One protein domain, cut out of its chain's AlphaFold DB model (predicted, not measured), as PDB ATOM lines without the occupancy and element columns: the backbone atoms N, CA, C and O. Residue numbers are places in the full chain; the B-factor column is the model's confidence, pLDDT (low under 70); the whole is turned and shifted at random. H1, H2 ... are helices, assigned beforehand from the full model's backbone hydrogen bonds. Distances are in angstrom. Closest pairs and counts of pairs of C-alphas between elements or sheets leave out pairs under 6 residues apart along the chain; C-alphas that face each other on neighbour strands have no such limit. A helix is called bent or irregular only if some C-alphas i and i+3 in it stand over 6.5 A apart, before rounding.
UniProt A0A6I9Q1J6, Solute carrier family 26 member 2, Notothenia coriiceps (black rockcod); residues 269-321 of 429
ATOM      1  N   VAL A 269     -30.441  -5.203 -19.538       85.56
ATOM      2  CA  VAL A 269     -30.051  -4.197 -18.539       85.56
ATOM      3  C   VAL A 269     -28.531  -4.149 -18.348       85.56
ATOM      4  O   VAL A 269     -27.986  -3.064 -18.159       85.56
ATOM      5  N   CYS A 270     -27.837  -5.285 -18.437       82.25
ATOM      6  CA  CYS A 270     -26.382  -5.348 -18.304       82.25
ATOM      7  C   CYS A 270     -25.686  -4.600 -19.447       82.25
ATOM      8  O   CYS A 270     -24.835  -3.741 -19.198       82.25
ATOM      9  N   ASP A 271     -26.108  -4.843 -20.688       82.50
ATOM     10  CA  ASP A 271     -25.577  -4.152 -21.872       82.50
ATOM     11  C   ASP A 271     -25.905  -2.652 -21.855       82.50
ATOM     12  O   ASP A 271     -25.073  -1.807 -22.202       82.50
ATOM     13  N   LEU A 272     -27.094  -2.286 -21.369       86.62
ATOM     14  CA  LEU A 272     -27.481  -0.884 -21.208       86.62
ATOM     15  C   LEU A 272     -26.617  -0.163 -20.163       86.62
ATOM     16  O   LEU A 272     -26.142   0.947 -20.408       86.62
ATOM     17  N   VAL A 273     -26.405  -0.770 -18.993       88.19
ATOM     18  CA  VAL A 273     -25.596  -0.163 -17.924       88.19
ATOM     19  C   VAL A 273     -24.137  -0.047 -18.358       88.19
ATOM     20  O   VAL A 273     -23.534   1.017 -18.203       88.19
ATOM     21  N   THR A 274     -23.569  -1.104 -18.943       84.38
ATOM     22  CA  THR A 274     -22.177  -1.097 -19.415       84.38
ATOM     23  C   THR A 274     -21.965  -0.088 -20.543       84.38
ATOM     24  O   THR A 274     -21.001   0.682 -20.492       84.38
ATOM     25  N   SER A 275     -22.879  -0.006 -21.516       88.19
ATOM     26  CA  SER A 275     -22.793   0.970 -22.608       88.19
ATOM     27  C   SER A 275     -22.959   2.415 -22.122       88.19
ATOM     28  O   SER A 275     -22.215   3.295 -22.569       88.19
ATOM     29  N   LEU A 276     -23.845   2.668 -21.151       90.62
ATOM     30  CA  LEU A 276     -24.016   3.987 -20.533       90.62
ATOM     31  C   LEU A 276     -22.756   4.421 -19.773       90.62
ATOM     32  O   LEU A 276     -22.297   5.552 -19.944       90.62
ATOM     33  N   VAL A 277     -22.165   3.528 -18.973       90.38
ATOM     34  CA  VAL A 277     -20.909   3.799 -18.254       90.38
ATOM     35  C   VAL A 277     -19.770   4.062 -19.241       90.38
ATOM     36  O   VAL A 277     -19.046   5.047 -19.088       90.38
ATOM     37  N   CYS A 278     -19.643   3.251 -20.294       88.19
ATOM     38  CA  CYS A 278     -18.631   3.460 -21.331       88.19
ATOM     39  C   CYS A 278     -18.793   4.820 -22.022       88.19
ATOM     40  O   CYS A 278     -17.809   5.538 -22.203       88.19
ATOM     41  N   LEU A 279     -20.021   5.217 -22.361       90.06
ATOM     42  CA  LEU A 279     -20.307   6.504 -22.997       90.06
ATOM     43  C   LEU A 279     -20.000   7.681 -22.055       90.06
ATOM     44  O   LEU A 279     -19.393   8.669 -22.479       90.06
ATOM     45  N   MET A 280     -20.337   7.544 -20.769       91.12
ATOM     46  CA  MET A 280     -20.015   8.526 -19.728       91.12
ATOM     47  C   MET A 280     -18.512   8.671 -19.477       91.12
ATOM     48  O   MET A 280     -18.082   9.723 -19.015       91.12
ATOM     49  N   ILE A 281     -17.698   7.661 -19.794       90.25
ATOM     50  CA  ILE A 281     -16.234   7.753 -19.718       90.25
ATOM     51  C   ILE A 281     -15.661   8.318 -21.025       90.25
ATOM     52  O   ILE A 281     -14.820   9.220 -20.998       90.25
ATOM     53  N   LEU A 282     -16.113   7.826 -22.179       88.31
ATOM     54  CA  LEU A 282     -15.540   8.166 -23.485       88.31
ATOM     55  C   LEU A 282     -15.828   9.607 -23.919       88.31
ATOM     56  O   LEU A 282     -14.920  10.277 -24.410       88.31
ATOM     57  N   LEU A 283     -17.054  10.116 -23.735       89.88
ATOM     58  CA  LEU A 283     -17.381  11.479 -24.179       89.88
ATOM     59  C   LEU A 283     -16.577  12.546 -23.417       89.88
ATOM     60  O   LEU A 283     -15.938  13.374 -24.073       89.88
ATOM     61  N   PRO A 284     -16.517  12.531 -22.068       91.19
ATOM     62  CA  PRO A 284     -15.742  13.526 -21.338       91.19
ATOM     63  C   PRO A 284     -14.241  13.371 -21.554       91.19
ATOM     64  O   PRO A 284     -13.551  14.380 -21.650       91.19
ATOM     65  N   THR A 285     -13.713  12.144 -21.652       87.00
ATOM     66  CA  THR A 285     -12.272  11.943 -21.898       87.00
ATOM     67  C   THR A 285     -11.854  12.443 -23.276       87.00
ATOM     68  O   THR A 285     -10.786  13.044 -23.395       87.00
ATOM     69  N   LYS A 286     -12.705  12.282 -24.298       85.88
ATOM     70  CA  LYS A 286     -12.470  12.840 -25.634       85.88
ATOM     71  C   LYS A 286     -12.469  14.371 -25.615       85.88
ATOM     72  O   LYS A 286     -11.496  14.974 -26.062       85.88
ATOM     73  N   GLU A 287     -13.490  14.983 -25.019       88.62
ATOM     74  CA  GLU A 287     -13.584  16.446 -24.885       88.62
ATOM     75  C   GLU A 287     -12.403  17.016 -24.079       88.62
ATOM     76  O   GLU A 287     -11.815  18.043 -24.422       88.62
ATOM     77  N   LEU A 288     -11.990  16.311 -23.022       87.44
ATOM     78  CA  LEU A 288     -10.833  16.672 -22.210       87.44
ATOM     79  C   LEU A 288      -9.530  16.583 -23.015       87.44
ATOM     80  O   LEU A 288      -8.709  17.498 -22.952       87.44
ATOM     81  N   ASN A 289      -9.342  15.510 -23.785       85.25
ATOM     82  CA  ASN A 289      -8.175  15.327 -24.647       85.25
ATOM     83  C   ASN A 289      -8.068  16.449 -25.690       85.25
ATOM     84  O   ASN A 289      -6.981  16.993 -25.888       85.25
ATOM     85  N   ASP A 290      -9.190  16.849 -26.290       85.19
ATOM     86  CA  ASP A 290      -9.225  17.944 -27.262       85.19
ATOM     87  C   ASP A 290      -8.944  19.301 -26.601       85.19
ATOM     88  O   ASP A 290      -8.140  20.089 -27.113       85.19
ATOM     89  N   ARG A 291      -9.496  19.550 -25.407       87.88
ATOM     90  CA  ARG A 291      -9.251  20.788 -24.650       87.88
ATOM     91  C   ARG A 291      -7.804  20.923 -24.168       87.88
ATOM     92  O   ARG A 291      -7.260  22.027 -24.151       87.88
ATOM     93  N   PHE A 292      -7.168  19.815 -23.789       86.00
ATOM     94  CA  PHE A 292      -5.777  19.781 -23.319       86.00
ATOM     95  C   PHE A 292      -4.762  19.416 -24.410       86.00
ATOM     96  O   PHE A 292      -3.569  19.292 -24.117       86.00
ATOM     97  N   LYS A 293      -5.188  19.338 -25.676       79.19
ATOM     98  CA  LYS A 293      -4.332  19.004 -26.822       79.19
ATOM     99  C   LYS A 293      -3.091  19.892 -26.931       79.19
ATOM    100  O   LYS A 293      -2.030  19.406 -27.291       79.19
ATOM    101  N   ALA A 294      -3.193  21.172 -26.567       82.25
ATOM    102  CA  ALA A 294      -2.059  22.104 -26.583       82.25
ATOM    103  C   ALA A 294      -0.978  21.783 -25.531       82.25
ATOM    104  O   ALA A 294       0.169  22.201 -25.672       82.25
ATOM    105  N   LYS A 295      -1.340  21.062 -24.463       83.25
ATOM    106  CA  LYS A 295      -0.450  20.715 -23.346       83.25
ATOM    107  C   LYS A 295       0.088  19.283 -23.453       83.25
ATOM    108  O   LYS A 295       1.098  18.964 -22.830       83.25
ATOM    109  N   LEU A 296      -0.577  18.432 -24.232       79.06
ATOM    110  CA  LEU A 296      -0.198  17.042 -24.466       79.06
ATOM    111  C   LEU A 296       0.707  16.929 -25.698       79.06
ATOM    112  O   LEU A 296       0.399  17.436 -26.770       79.06
ATOM    113  N   LYS A 297       1.833  16.223 -25.551       73.81
ATOM    114  CA  LYS A 297       2.810  16.015 -26.635       73.81
ATOM    115  C   LYS A 297       2.309  15.033 -27.707       73.81
ATOM    116  O   LYS A 297       2.830  15.029 -28.816       73.81
ATOM    117  N   ALA A 298       1.315  14.212 -27.369       74.19
ATOM    118  CA  ALA A 298       0.663  13.254 -28.252       74.19
ATOM    119  C   ALA A 298      -0.799  13.036 -27.812       74.19
ATOM    120  O   ALA A 298      -1.077  13.122 -26.612       74.19
ATOM    121  N   PRO A 299      -1.727  12.753 -28.746       76.69
ATOM    122  CA  PRO A 299      -3.094  12.379 -28.401       76.69
ATOM    123  C   PRO A 299      -3.106  11.026 -27.679       76.69
ATOM    124  O   PRO A 299      -2.432  10.083 -28.095       76.69
ATOM    125  N   ILE A 300      -3.873  10.938 -26.593       82.06
ATOM    126  CA  ILE A 300      -3.967   9.724 -25.779       82.06
ATOM    127  C   ILE A 300      -5.126   8.858 -26.308       82.06
ATOM    128  O   ILE A 300      -6.247   9.361 -26.417       82.06
ATOM    129  N   PRO A 301      -4.906   7.566 -26.621       82.62
ATOM    130  CA  PRO A 301      -5.952   6.681 -27.127       82.62
ATOM    131  C   PRO A 301      -6.840   6.151 -25.987       82.62
ATOM    132  O   PRO A 301      -6.744   4.990 -25.589       82.62
ATOM    133  N   PHE A 302      -7.713   7.007 -25.446       82.44
ATOM    134  CA  PHE A 302      -8.640   6.643 -24.360       82.44
ATOM    135  C   PHE A 302      -9.563   5.470 -24.714       82.44
ATOM    136  O   PHE A 302      -9.885   4.671 -23.841       82.44
ATOM    137  N   GLU A 303      -9.918   5.320 -25.992       81.88
ATOM    138  CA  GLU A 303     -10.737   4.214 -26.500       81.88
ATOM    139  C   GLU A 303     -10.122   2.844 -26.175       81.88
ATOM    140  O   GLU A 303     -10.819   1.963 -25.676       81.88
ATOM    141  N   LEU A 304      -8.804   2.681 -26.348       82.88
ATOM    142  CA  LEU A 304      -8.122   1.427 -26.022       82.88
ATOM    143  C   LEU A 304      -8.130   1.160 -24.514       82.88
ATOM    144  O   LEU A 304      -8.394   0.036 -24.101       82.88
ATOM    145  N   PHE A 305      -7.841   2.169 -23.687       85.25
ATOM    146  CA  PHE A 305      -7.825   1.984 -22.234       85.25
ATOM    147  C   PHE A 305      -9.189   1.549 -21.709       85.25
ATOM    148  O   PHE A 305      -9.248   0.651 -20.875       85.25
ATOM    149  N   VAL A 306     -10.272   2.135 -22.227       85.19
ATOM    150  CA  VAL A 306     -11.634   1.728 -21.866       85.19
ATOM    151  C   VAL A 306     -11.885   0.276 -22.260       85.19
ATOM    152  O   VAL A 306     -12.362  -0.480 -21.423       85.19
ATOM    153  N   VAL A 307     -11.503  -0.140 -23.472       84.44
ATOM    154  CA  VAL A 307     -11.651  -1.539 -23.910       84.44
ATOM    155  C   VAL A 307     -10.842  -2.487 -23.023       84.44
ATOM    156  O   VAL A 307     -11.398  -3.449 -22.513       84.44
ATOM    157  N   VAL A 308      -9.563  -2.198 -22.761       87.00
ATOM    158  CA  VAL A 308      -8.702  -3.048 -21.918       87.00
ATOM    159  C   VAL A 308      -9.243  -3.152 -20.492       87.00
ATOM    160  O   VAL A 308      -9.333  -4.251 -19.953       87.00
ATOM    161  N   ILE A 309      -9.631  -2.029 -19.880       87.25
ATOM    162  CA  ILE A 309     -10.204  -2.018 -18.529       87.25
ATOM    163  C   ILE A 309     -11.528  -2.785 -18.510       87.25
ATOM    164  O   ILE A 309     -11.738  -3.573 -17.595       87.25
ATOM    165  N   ALA A 310     -12.390  -2.601 -19.512       83.12
ATOM    166  CA  ALA A 310     -13.657  -3.319 -19.615       83.12
ATOM    167  C   ALA A 310     -13.445  -4.830 -19.783       83.12
ATOM    168  O   ALA A 310     -14.105  -5.609 -19.104       83.12
ATOM    169  N   THR A 311     -12.490  -5.260 -20.613       83.75
ATOM    170  CA  THR A 311     -12.150  -6.682 -20.776       83.75
ATOM    171  C   THR A 311     -11.589  -7.277 -19.487       83.75
ATOM    172  O   THR A 311     -12.002  -8.361 -19.089       83.75
ATOM    173  N   LEU A 312     -10.688  -6.569 -18.798       86.50
ATOM    174  CA  LEU A 312     -10.135  -7.028 -17.520       86.50
ATOM    175  C   LEU A 312     -11.209  -7.082 -16.429       86.50
ATOM    176  O   LEU A 312     -11.277  -8.058 -15.690       86.50
ATOM    177  N   ALA A 313     -12.067  -6.064 -16.344       83.81
ATOM    178  CA  ALA A 313     -13.189  -6.043 -15.415       83.81
ATOM    179  C   ALA A 313     -14.186  -7.169 -15.714       83.81
ATOM    180  O   ALA A 313     -14.654  -7.809 -14.780       83.81
ATOM    181  N   SER A 314     -14.453  -7.451 -16.994       81.25
ATOM    182  CA  SER A 314     -15.300  -8.569 -17.421       81.25
ATOM    183  C   SER A 314     -14.713  -9.919 -16.989       81.25
ATOM    184  O   SER A 314     -15.377 -10.706 -16.317       81.25
ATOM    185  N   HIS A 315     -13.424 -10.134 -17.279       80.81
ATOM    186  CA  HIS A 315     -12.708 -11.370 -16.963       80.81
ATOM    187  C   HIS A 315     -12.562 -11.613 -15.452       80.81
ATOM    188  O   HIS A 315     -12.781 -12.722 -14.985       80.81
ATOM    189  N   PHE A 316     -12.184 -10.598 -14.667       84.75
ATOM    190  CA  PHE A 316     -12.029 -10.746 -13.211       84.75
ATOM    191  C   PHE A 316     -13.348 -10.660 -12.444       84.75
ATOM    192  O   PHE A 316     -13.429 -11.134 -11.314       84.75
ATOM    193  N   GLY A 317     -14.365 -10.035 -13.032       74.12
ATOM    194  CA  GLY A 317     -15.684  -9.899 -12.432       74.12
ATOM    195  C   GLY A 317     -16.579 -11.121 -12.606       74.12
ATOM    196  O   GLY A 317     -17.690 -11.088 -12.089       74.12
ATOM    197  N   ASN A 318     -16.130 -12.168 -13.319       65.56
ATOM    198  CA  ASN A 318     -16.947 -13.331 -13.681       65.56
ATOM    199  C   ASN A 318     -18.345 -12.914 -14.171       65.56
ATOM    200  O   ASN A 318     -19.349 -13.519 -13.803       65.56
ATOM    201  N   PHE A 319     -18.428 -11.906 -15.048       61.81
ATOM    202  CA  PHE A 319     -19.686 -11.530 -15.713       61.81
ATOM    203  C   PHE A 319     -20.147 -12.590 -16.739       61.81
ATOM    204  O   PHE A 319     -20.930 -12.298 -17.636       61.81
ATOM    205  N   ASN A 320     -19.666 -13.826 -16.595       50.69
ATOM    206  CA  ASN A 320     -19.970 -15.006 -17.390       50.69
ATOM    207  C   ASN A 320     -21.289 -15.655 -16.938       50.69
ATOM    208  O   ASN A 320     -21.338 -16.855 -16.681       50.69
ATOM    209  N   ILE A 321     -22.333 -14.842 -16.766       46.69
ATOM    210  CA  ILE A 321     -23.694 -15.320 -16.524       46.69
ATOM    211  C   ILE A 321     -24.448 -15.107 -17.843       46.69
ATOM    212  O   ILE A 321     -24.765 -13.973 -18.200       46.69
TER     213      ILE A 321
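This is residues 269 to 321 of the 429 residues of the protein "Solute carrier family 26 member 2" of Notothenia coriiceps (black rockcod) (UniProt A0A6I9Q1J6). This is a long, loosely closed helical hairpin: a long helix, H1, runs out, the link loops round at the far end, and a shorter helix, H2, folds back beside it, touching it near H2's first residues and spreading away toward its last ones. The turn sticks out at one end of the rod with residues 291 to 297, and residues 311 to 318, of which 311 to 316 belong to H2, stand free toward the other. The printed part has 53 residues with two named helices, H1 then H2, and no named strand; the class is all helix. The whole is loose, with a radius of gyration of the C-alphas of 13.6 A, and spans 44 by 19 by 9 A.

Begin with H1, residues 269 to 291, and look across to H2, residues 302 to 316: they touch, and they form a helical hairpin. Their closest C-alphas are those of Thr 285 and Phe 302, 6.9 A apart. H1 touches H2 with residues 278 to 286 alone, and H2 touches H1 with residues 302 to 306 alone. They run opposite ways at a shallow tilt of 31 degrees. In H2 every O i to N i+4 pair is within hydrogen-bond range; in H1 it is 18 of 19.

Find C-alpha 269 at (-30.051, -4.197, -18.539); from there H1 runs 33.1 A to C-alpha 291 at (-9.251, 20.788, -24.650). H1 is neither bent nor irregular, but only just: C-alphas 281 and 284 are 6.0 A apart. H2 runs 20.9 A from C-alpha 302 to C-alpha 316 at (-12.029, -10.746, -13.211).

The two C-alphas farthest apart are those of Ala 294 and Ile 321, at 44.4 A. The printed part has no cut, and the link from H1 to H2, 10 residues, is short. The mean pLDDT of the printed part is 82.5, and residues 318 to 321 are under 70.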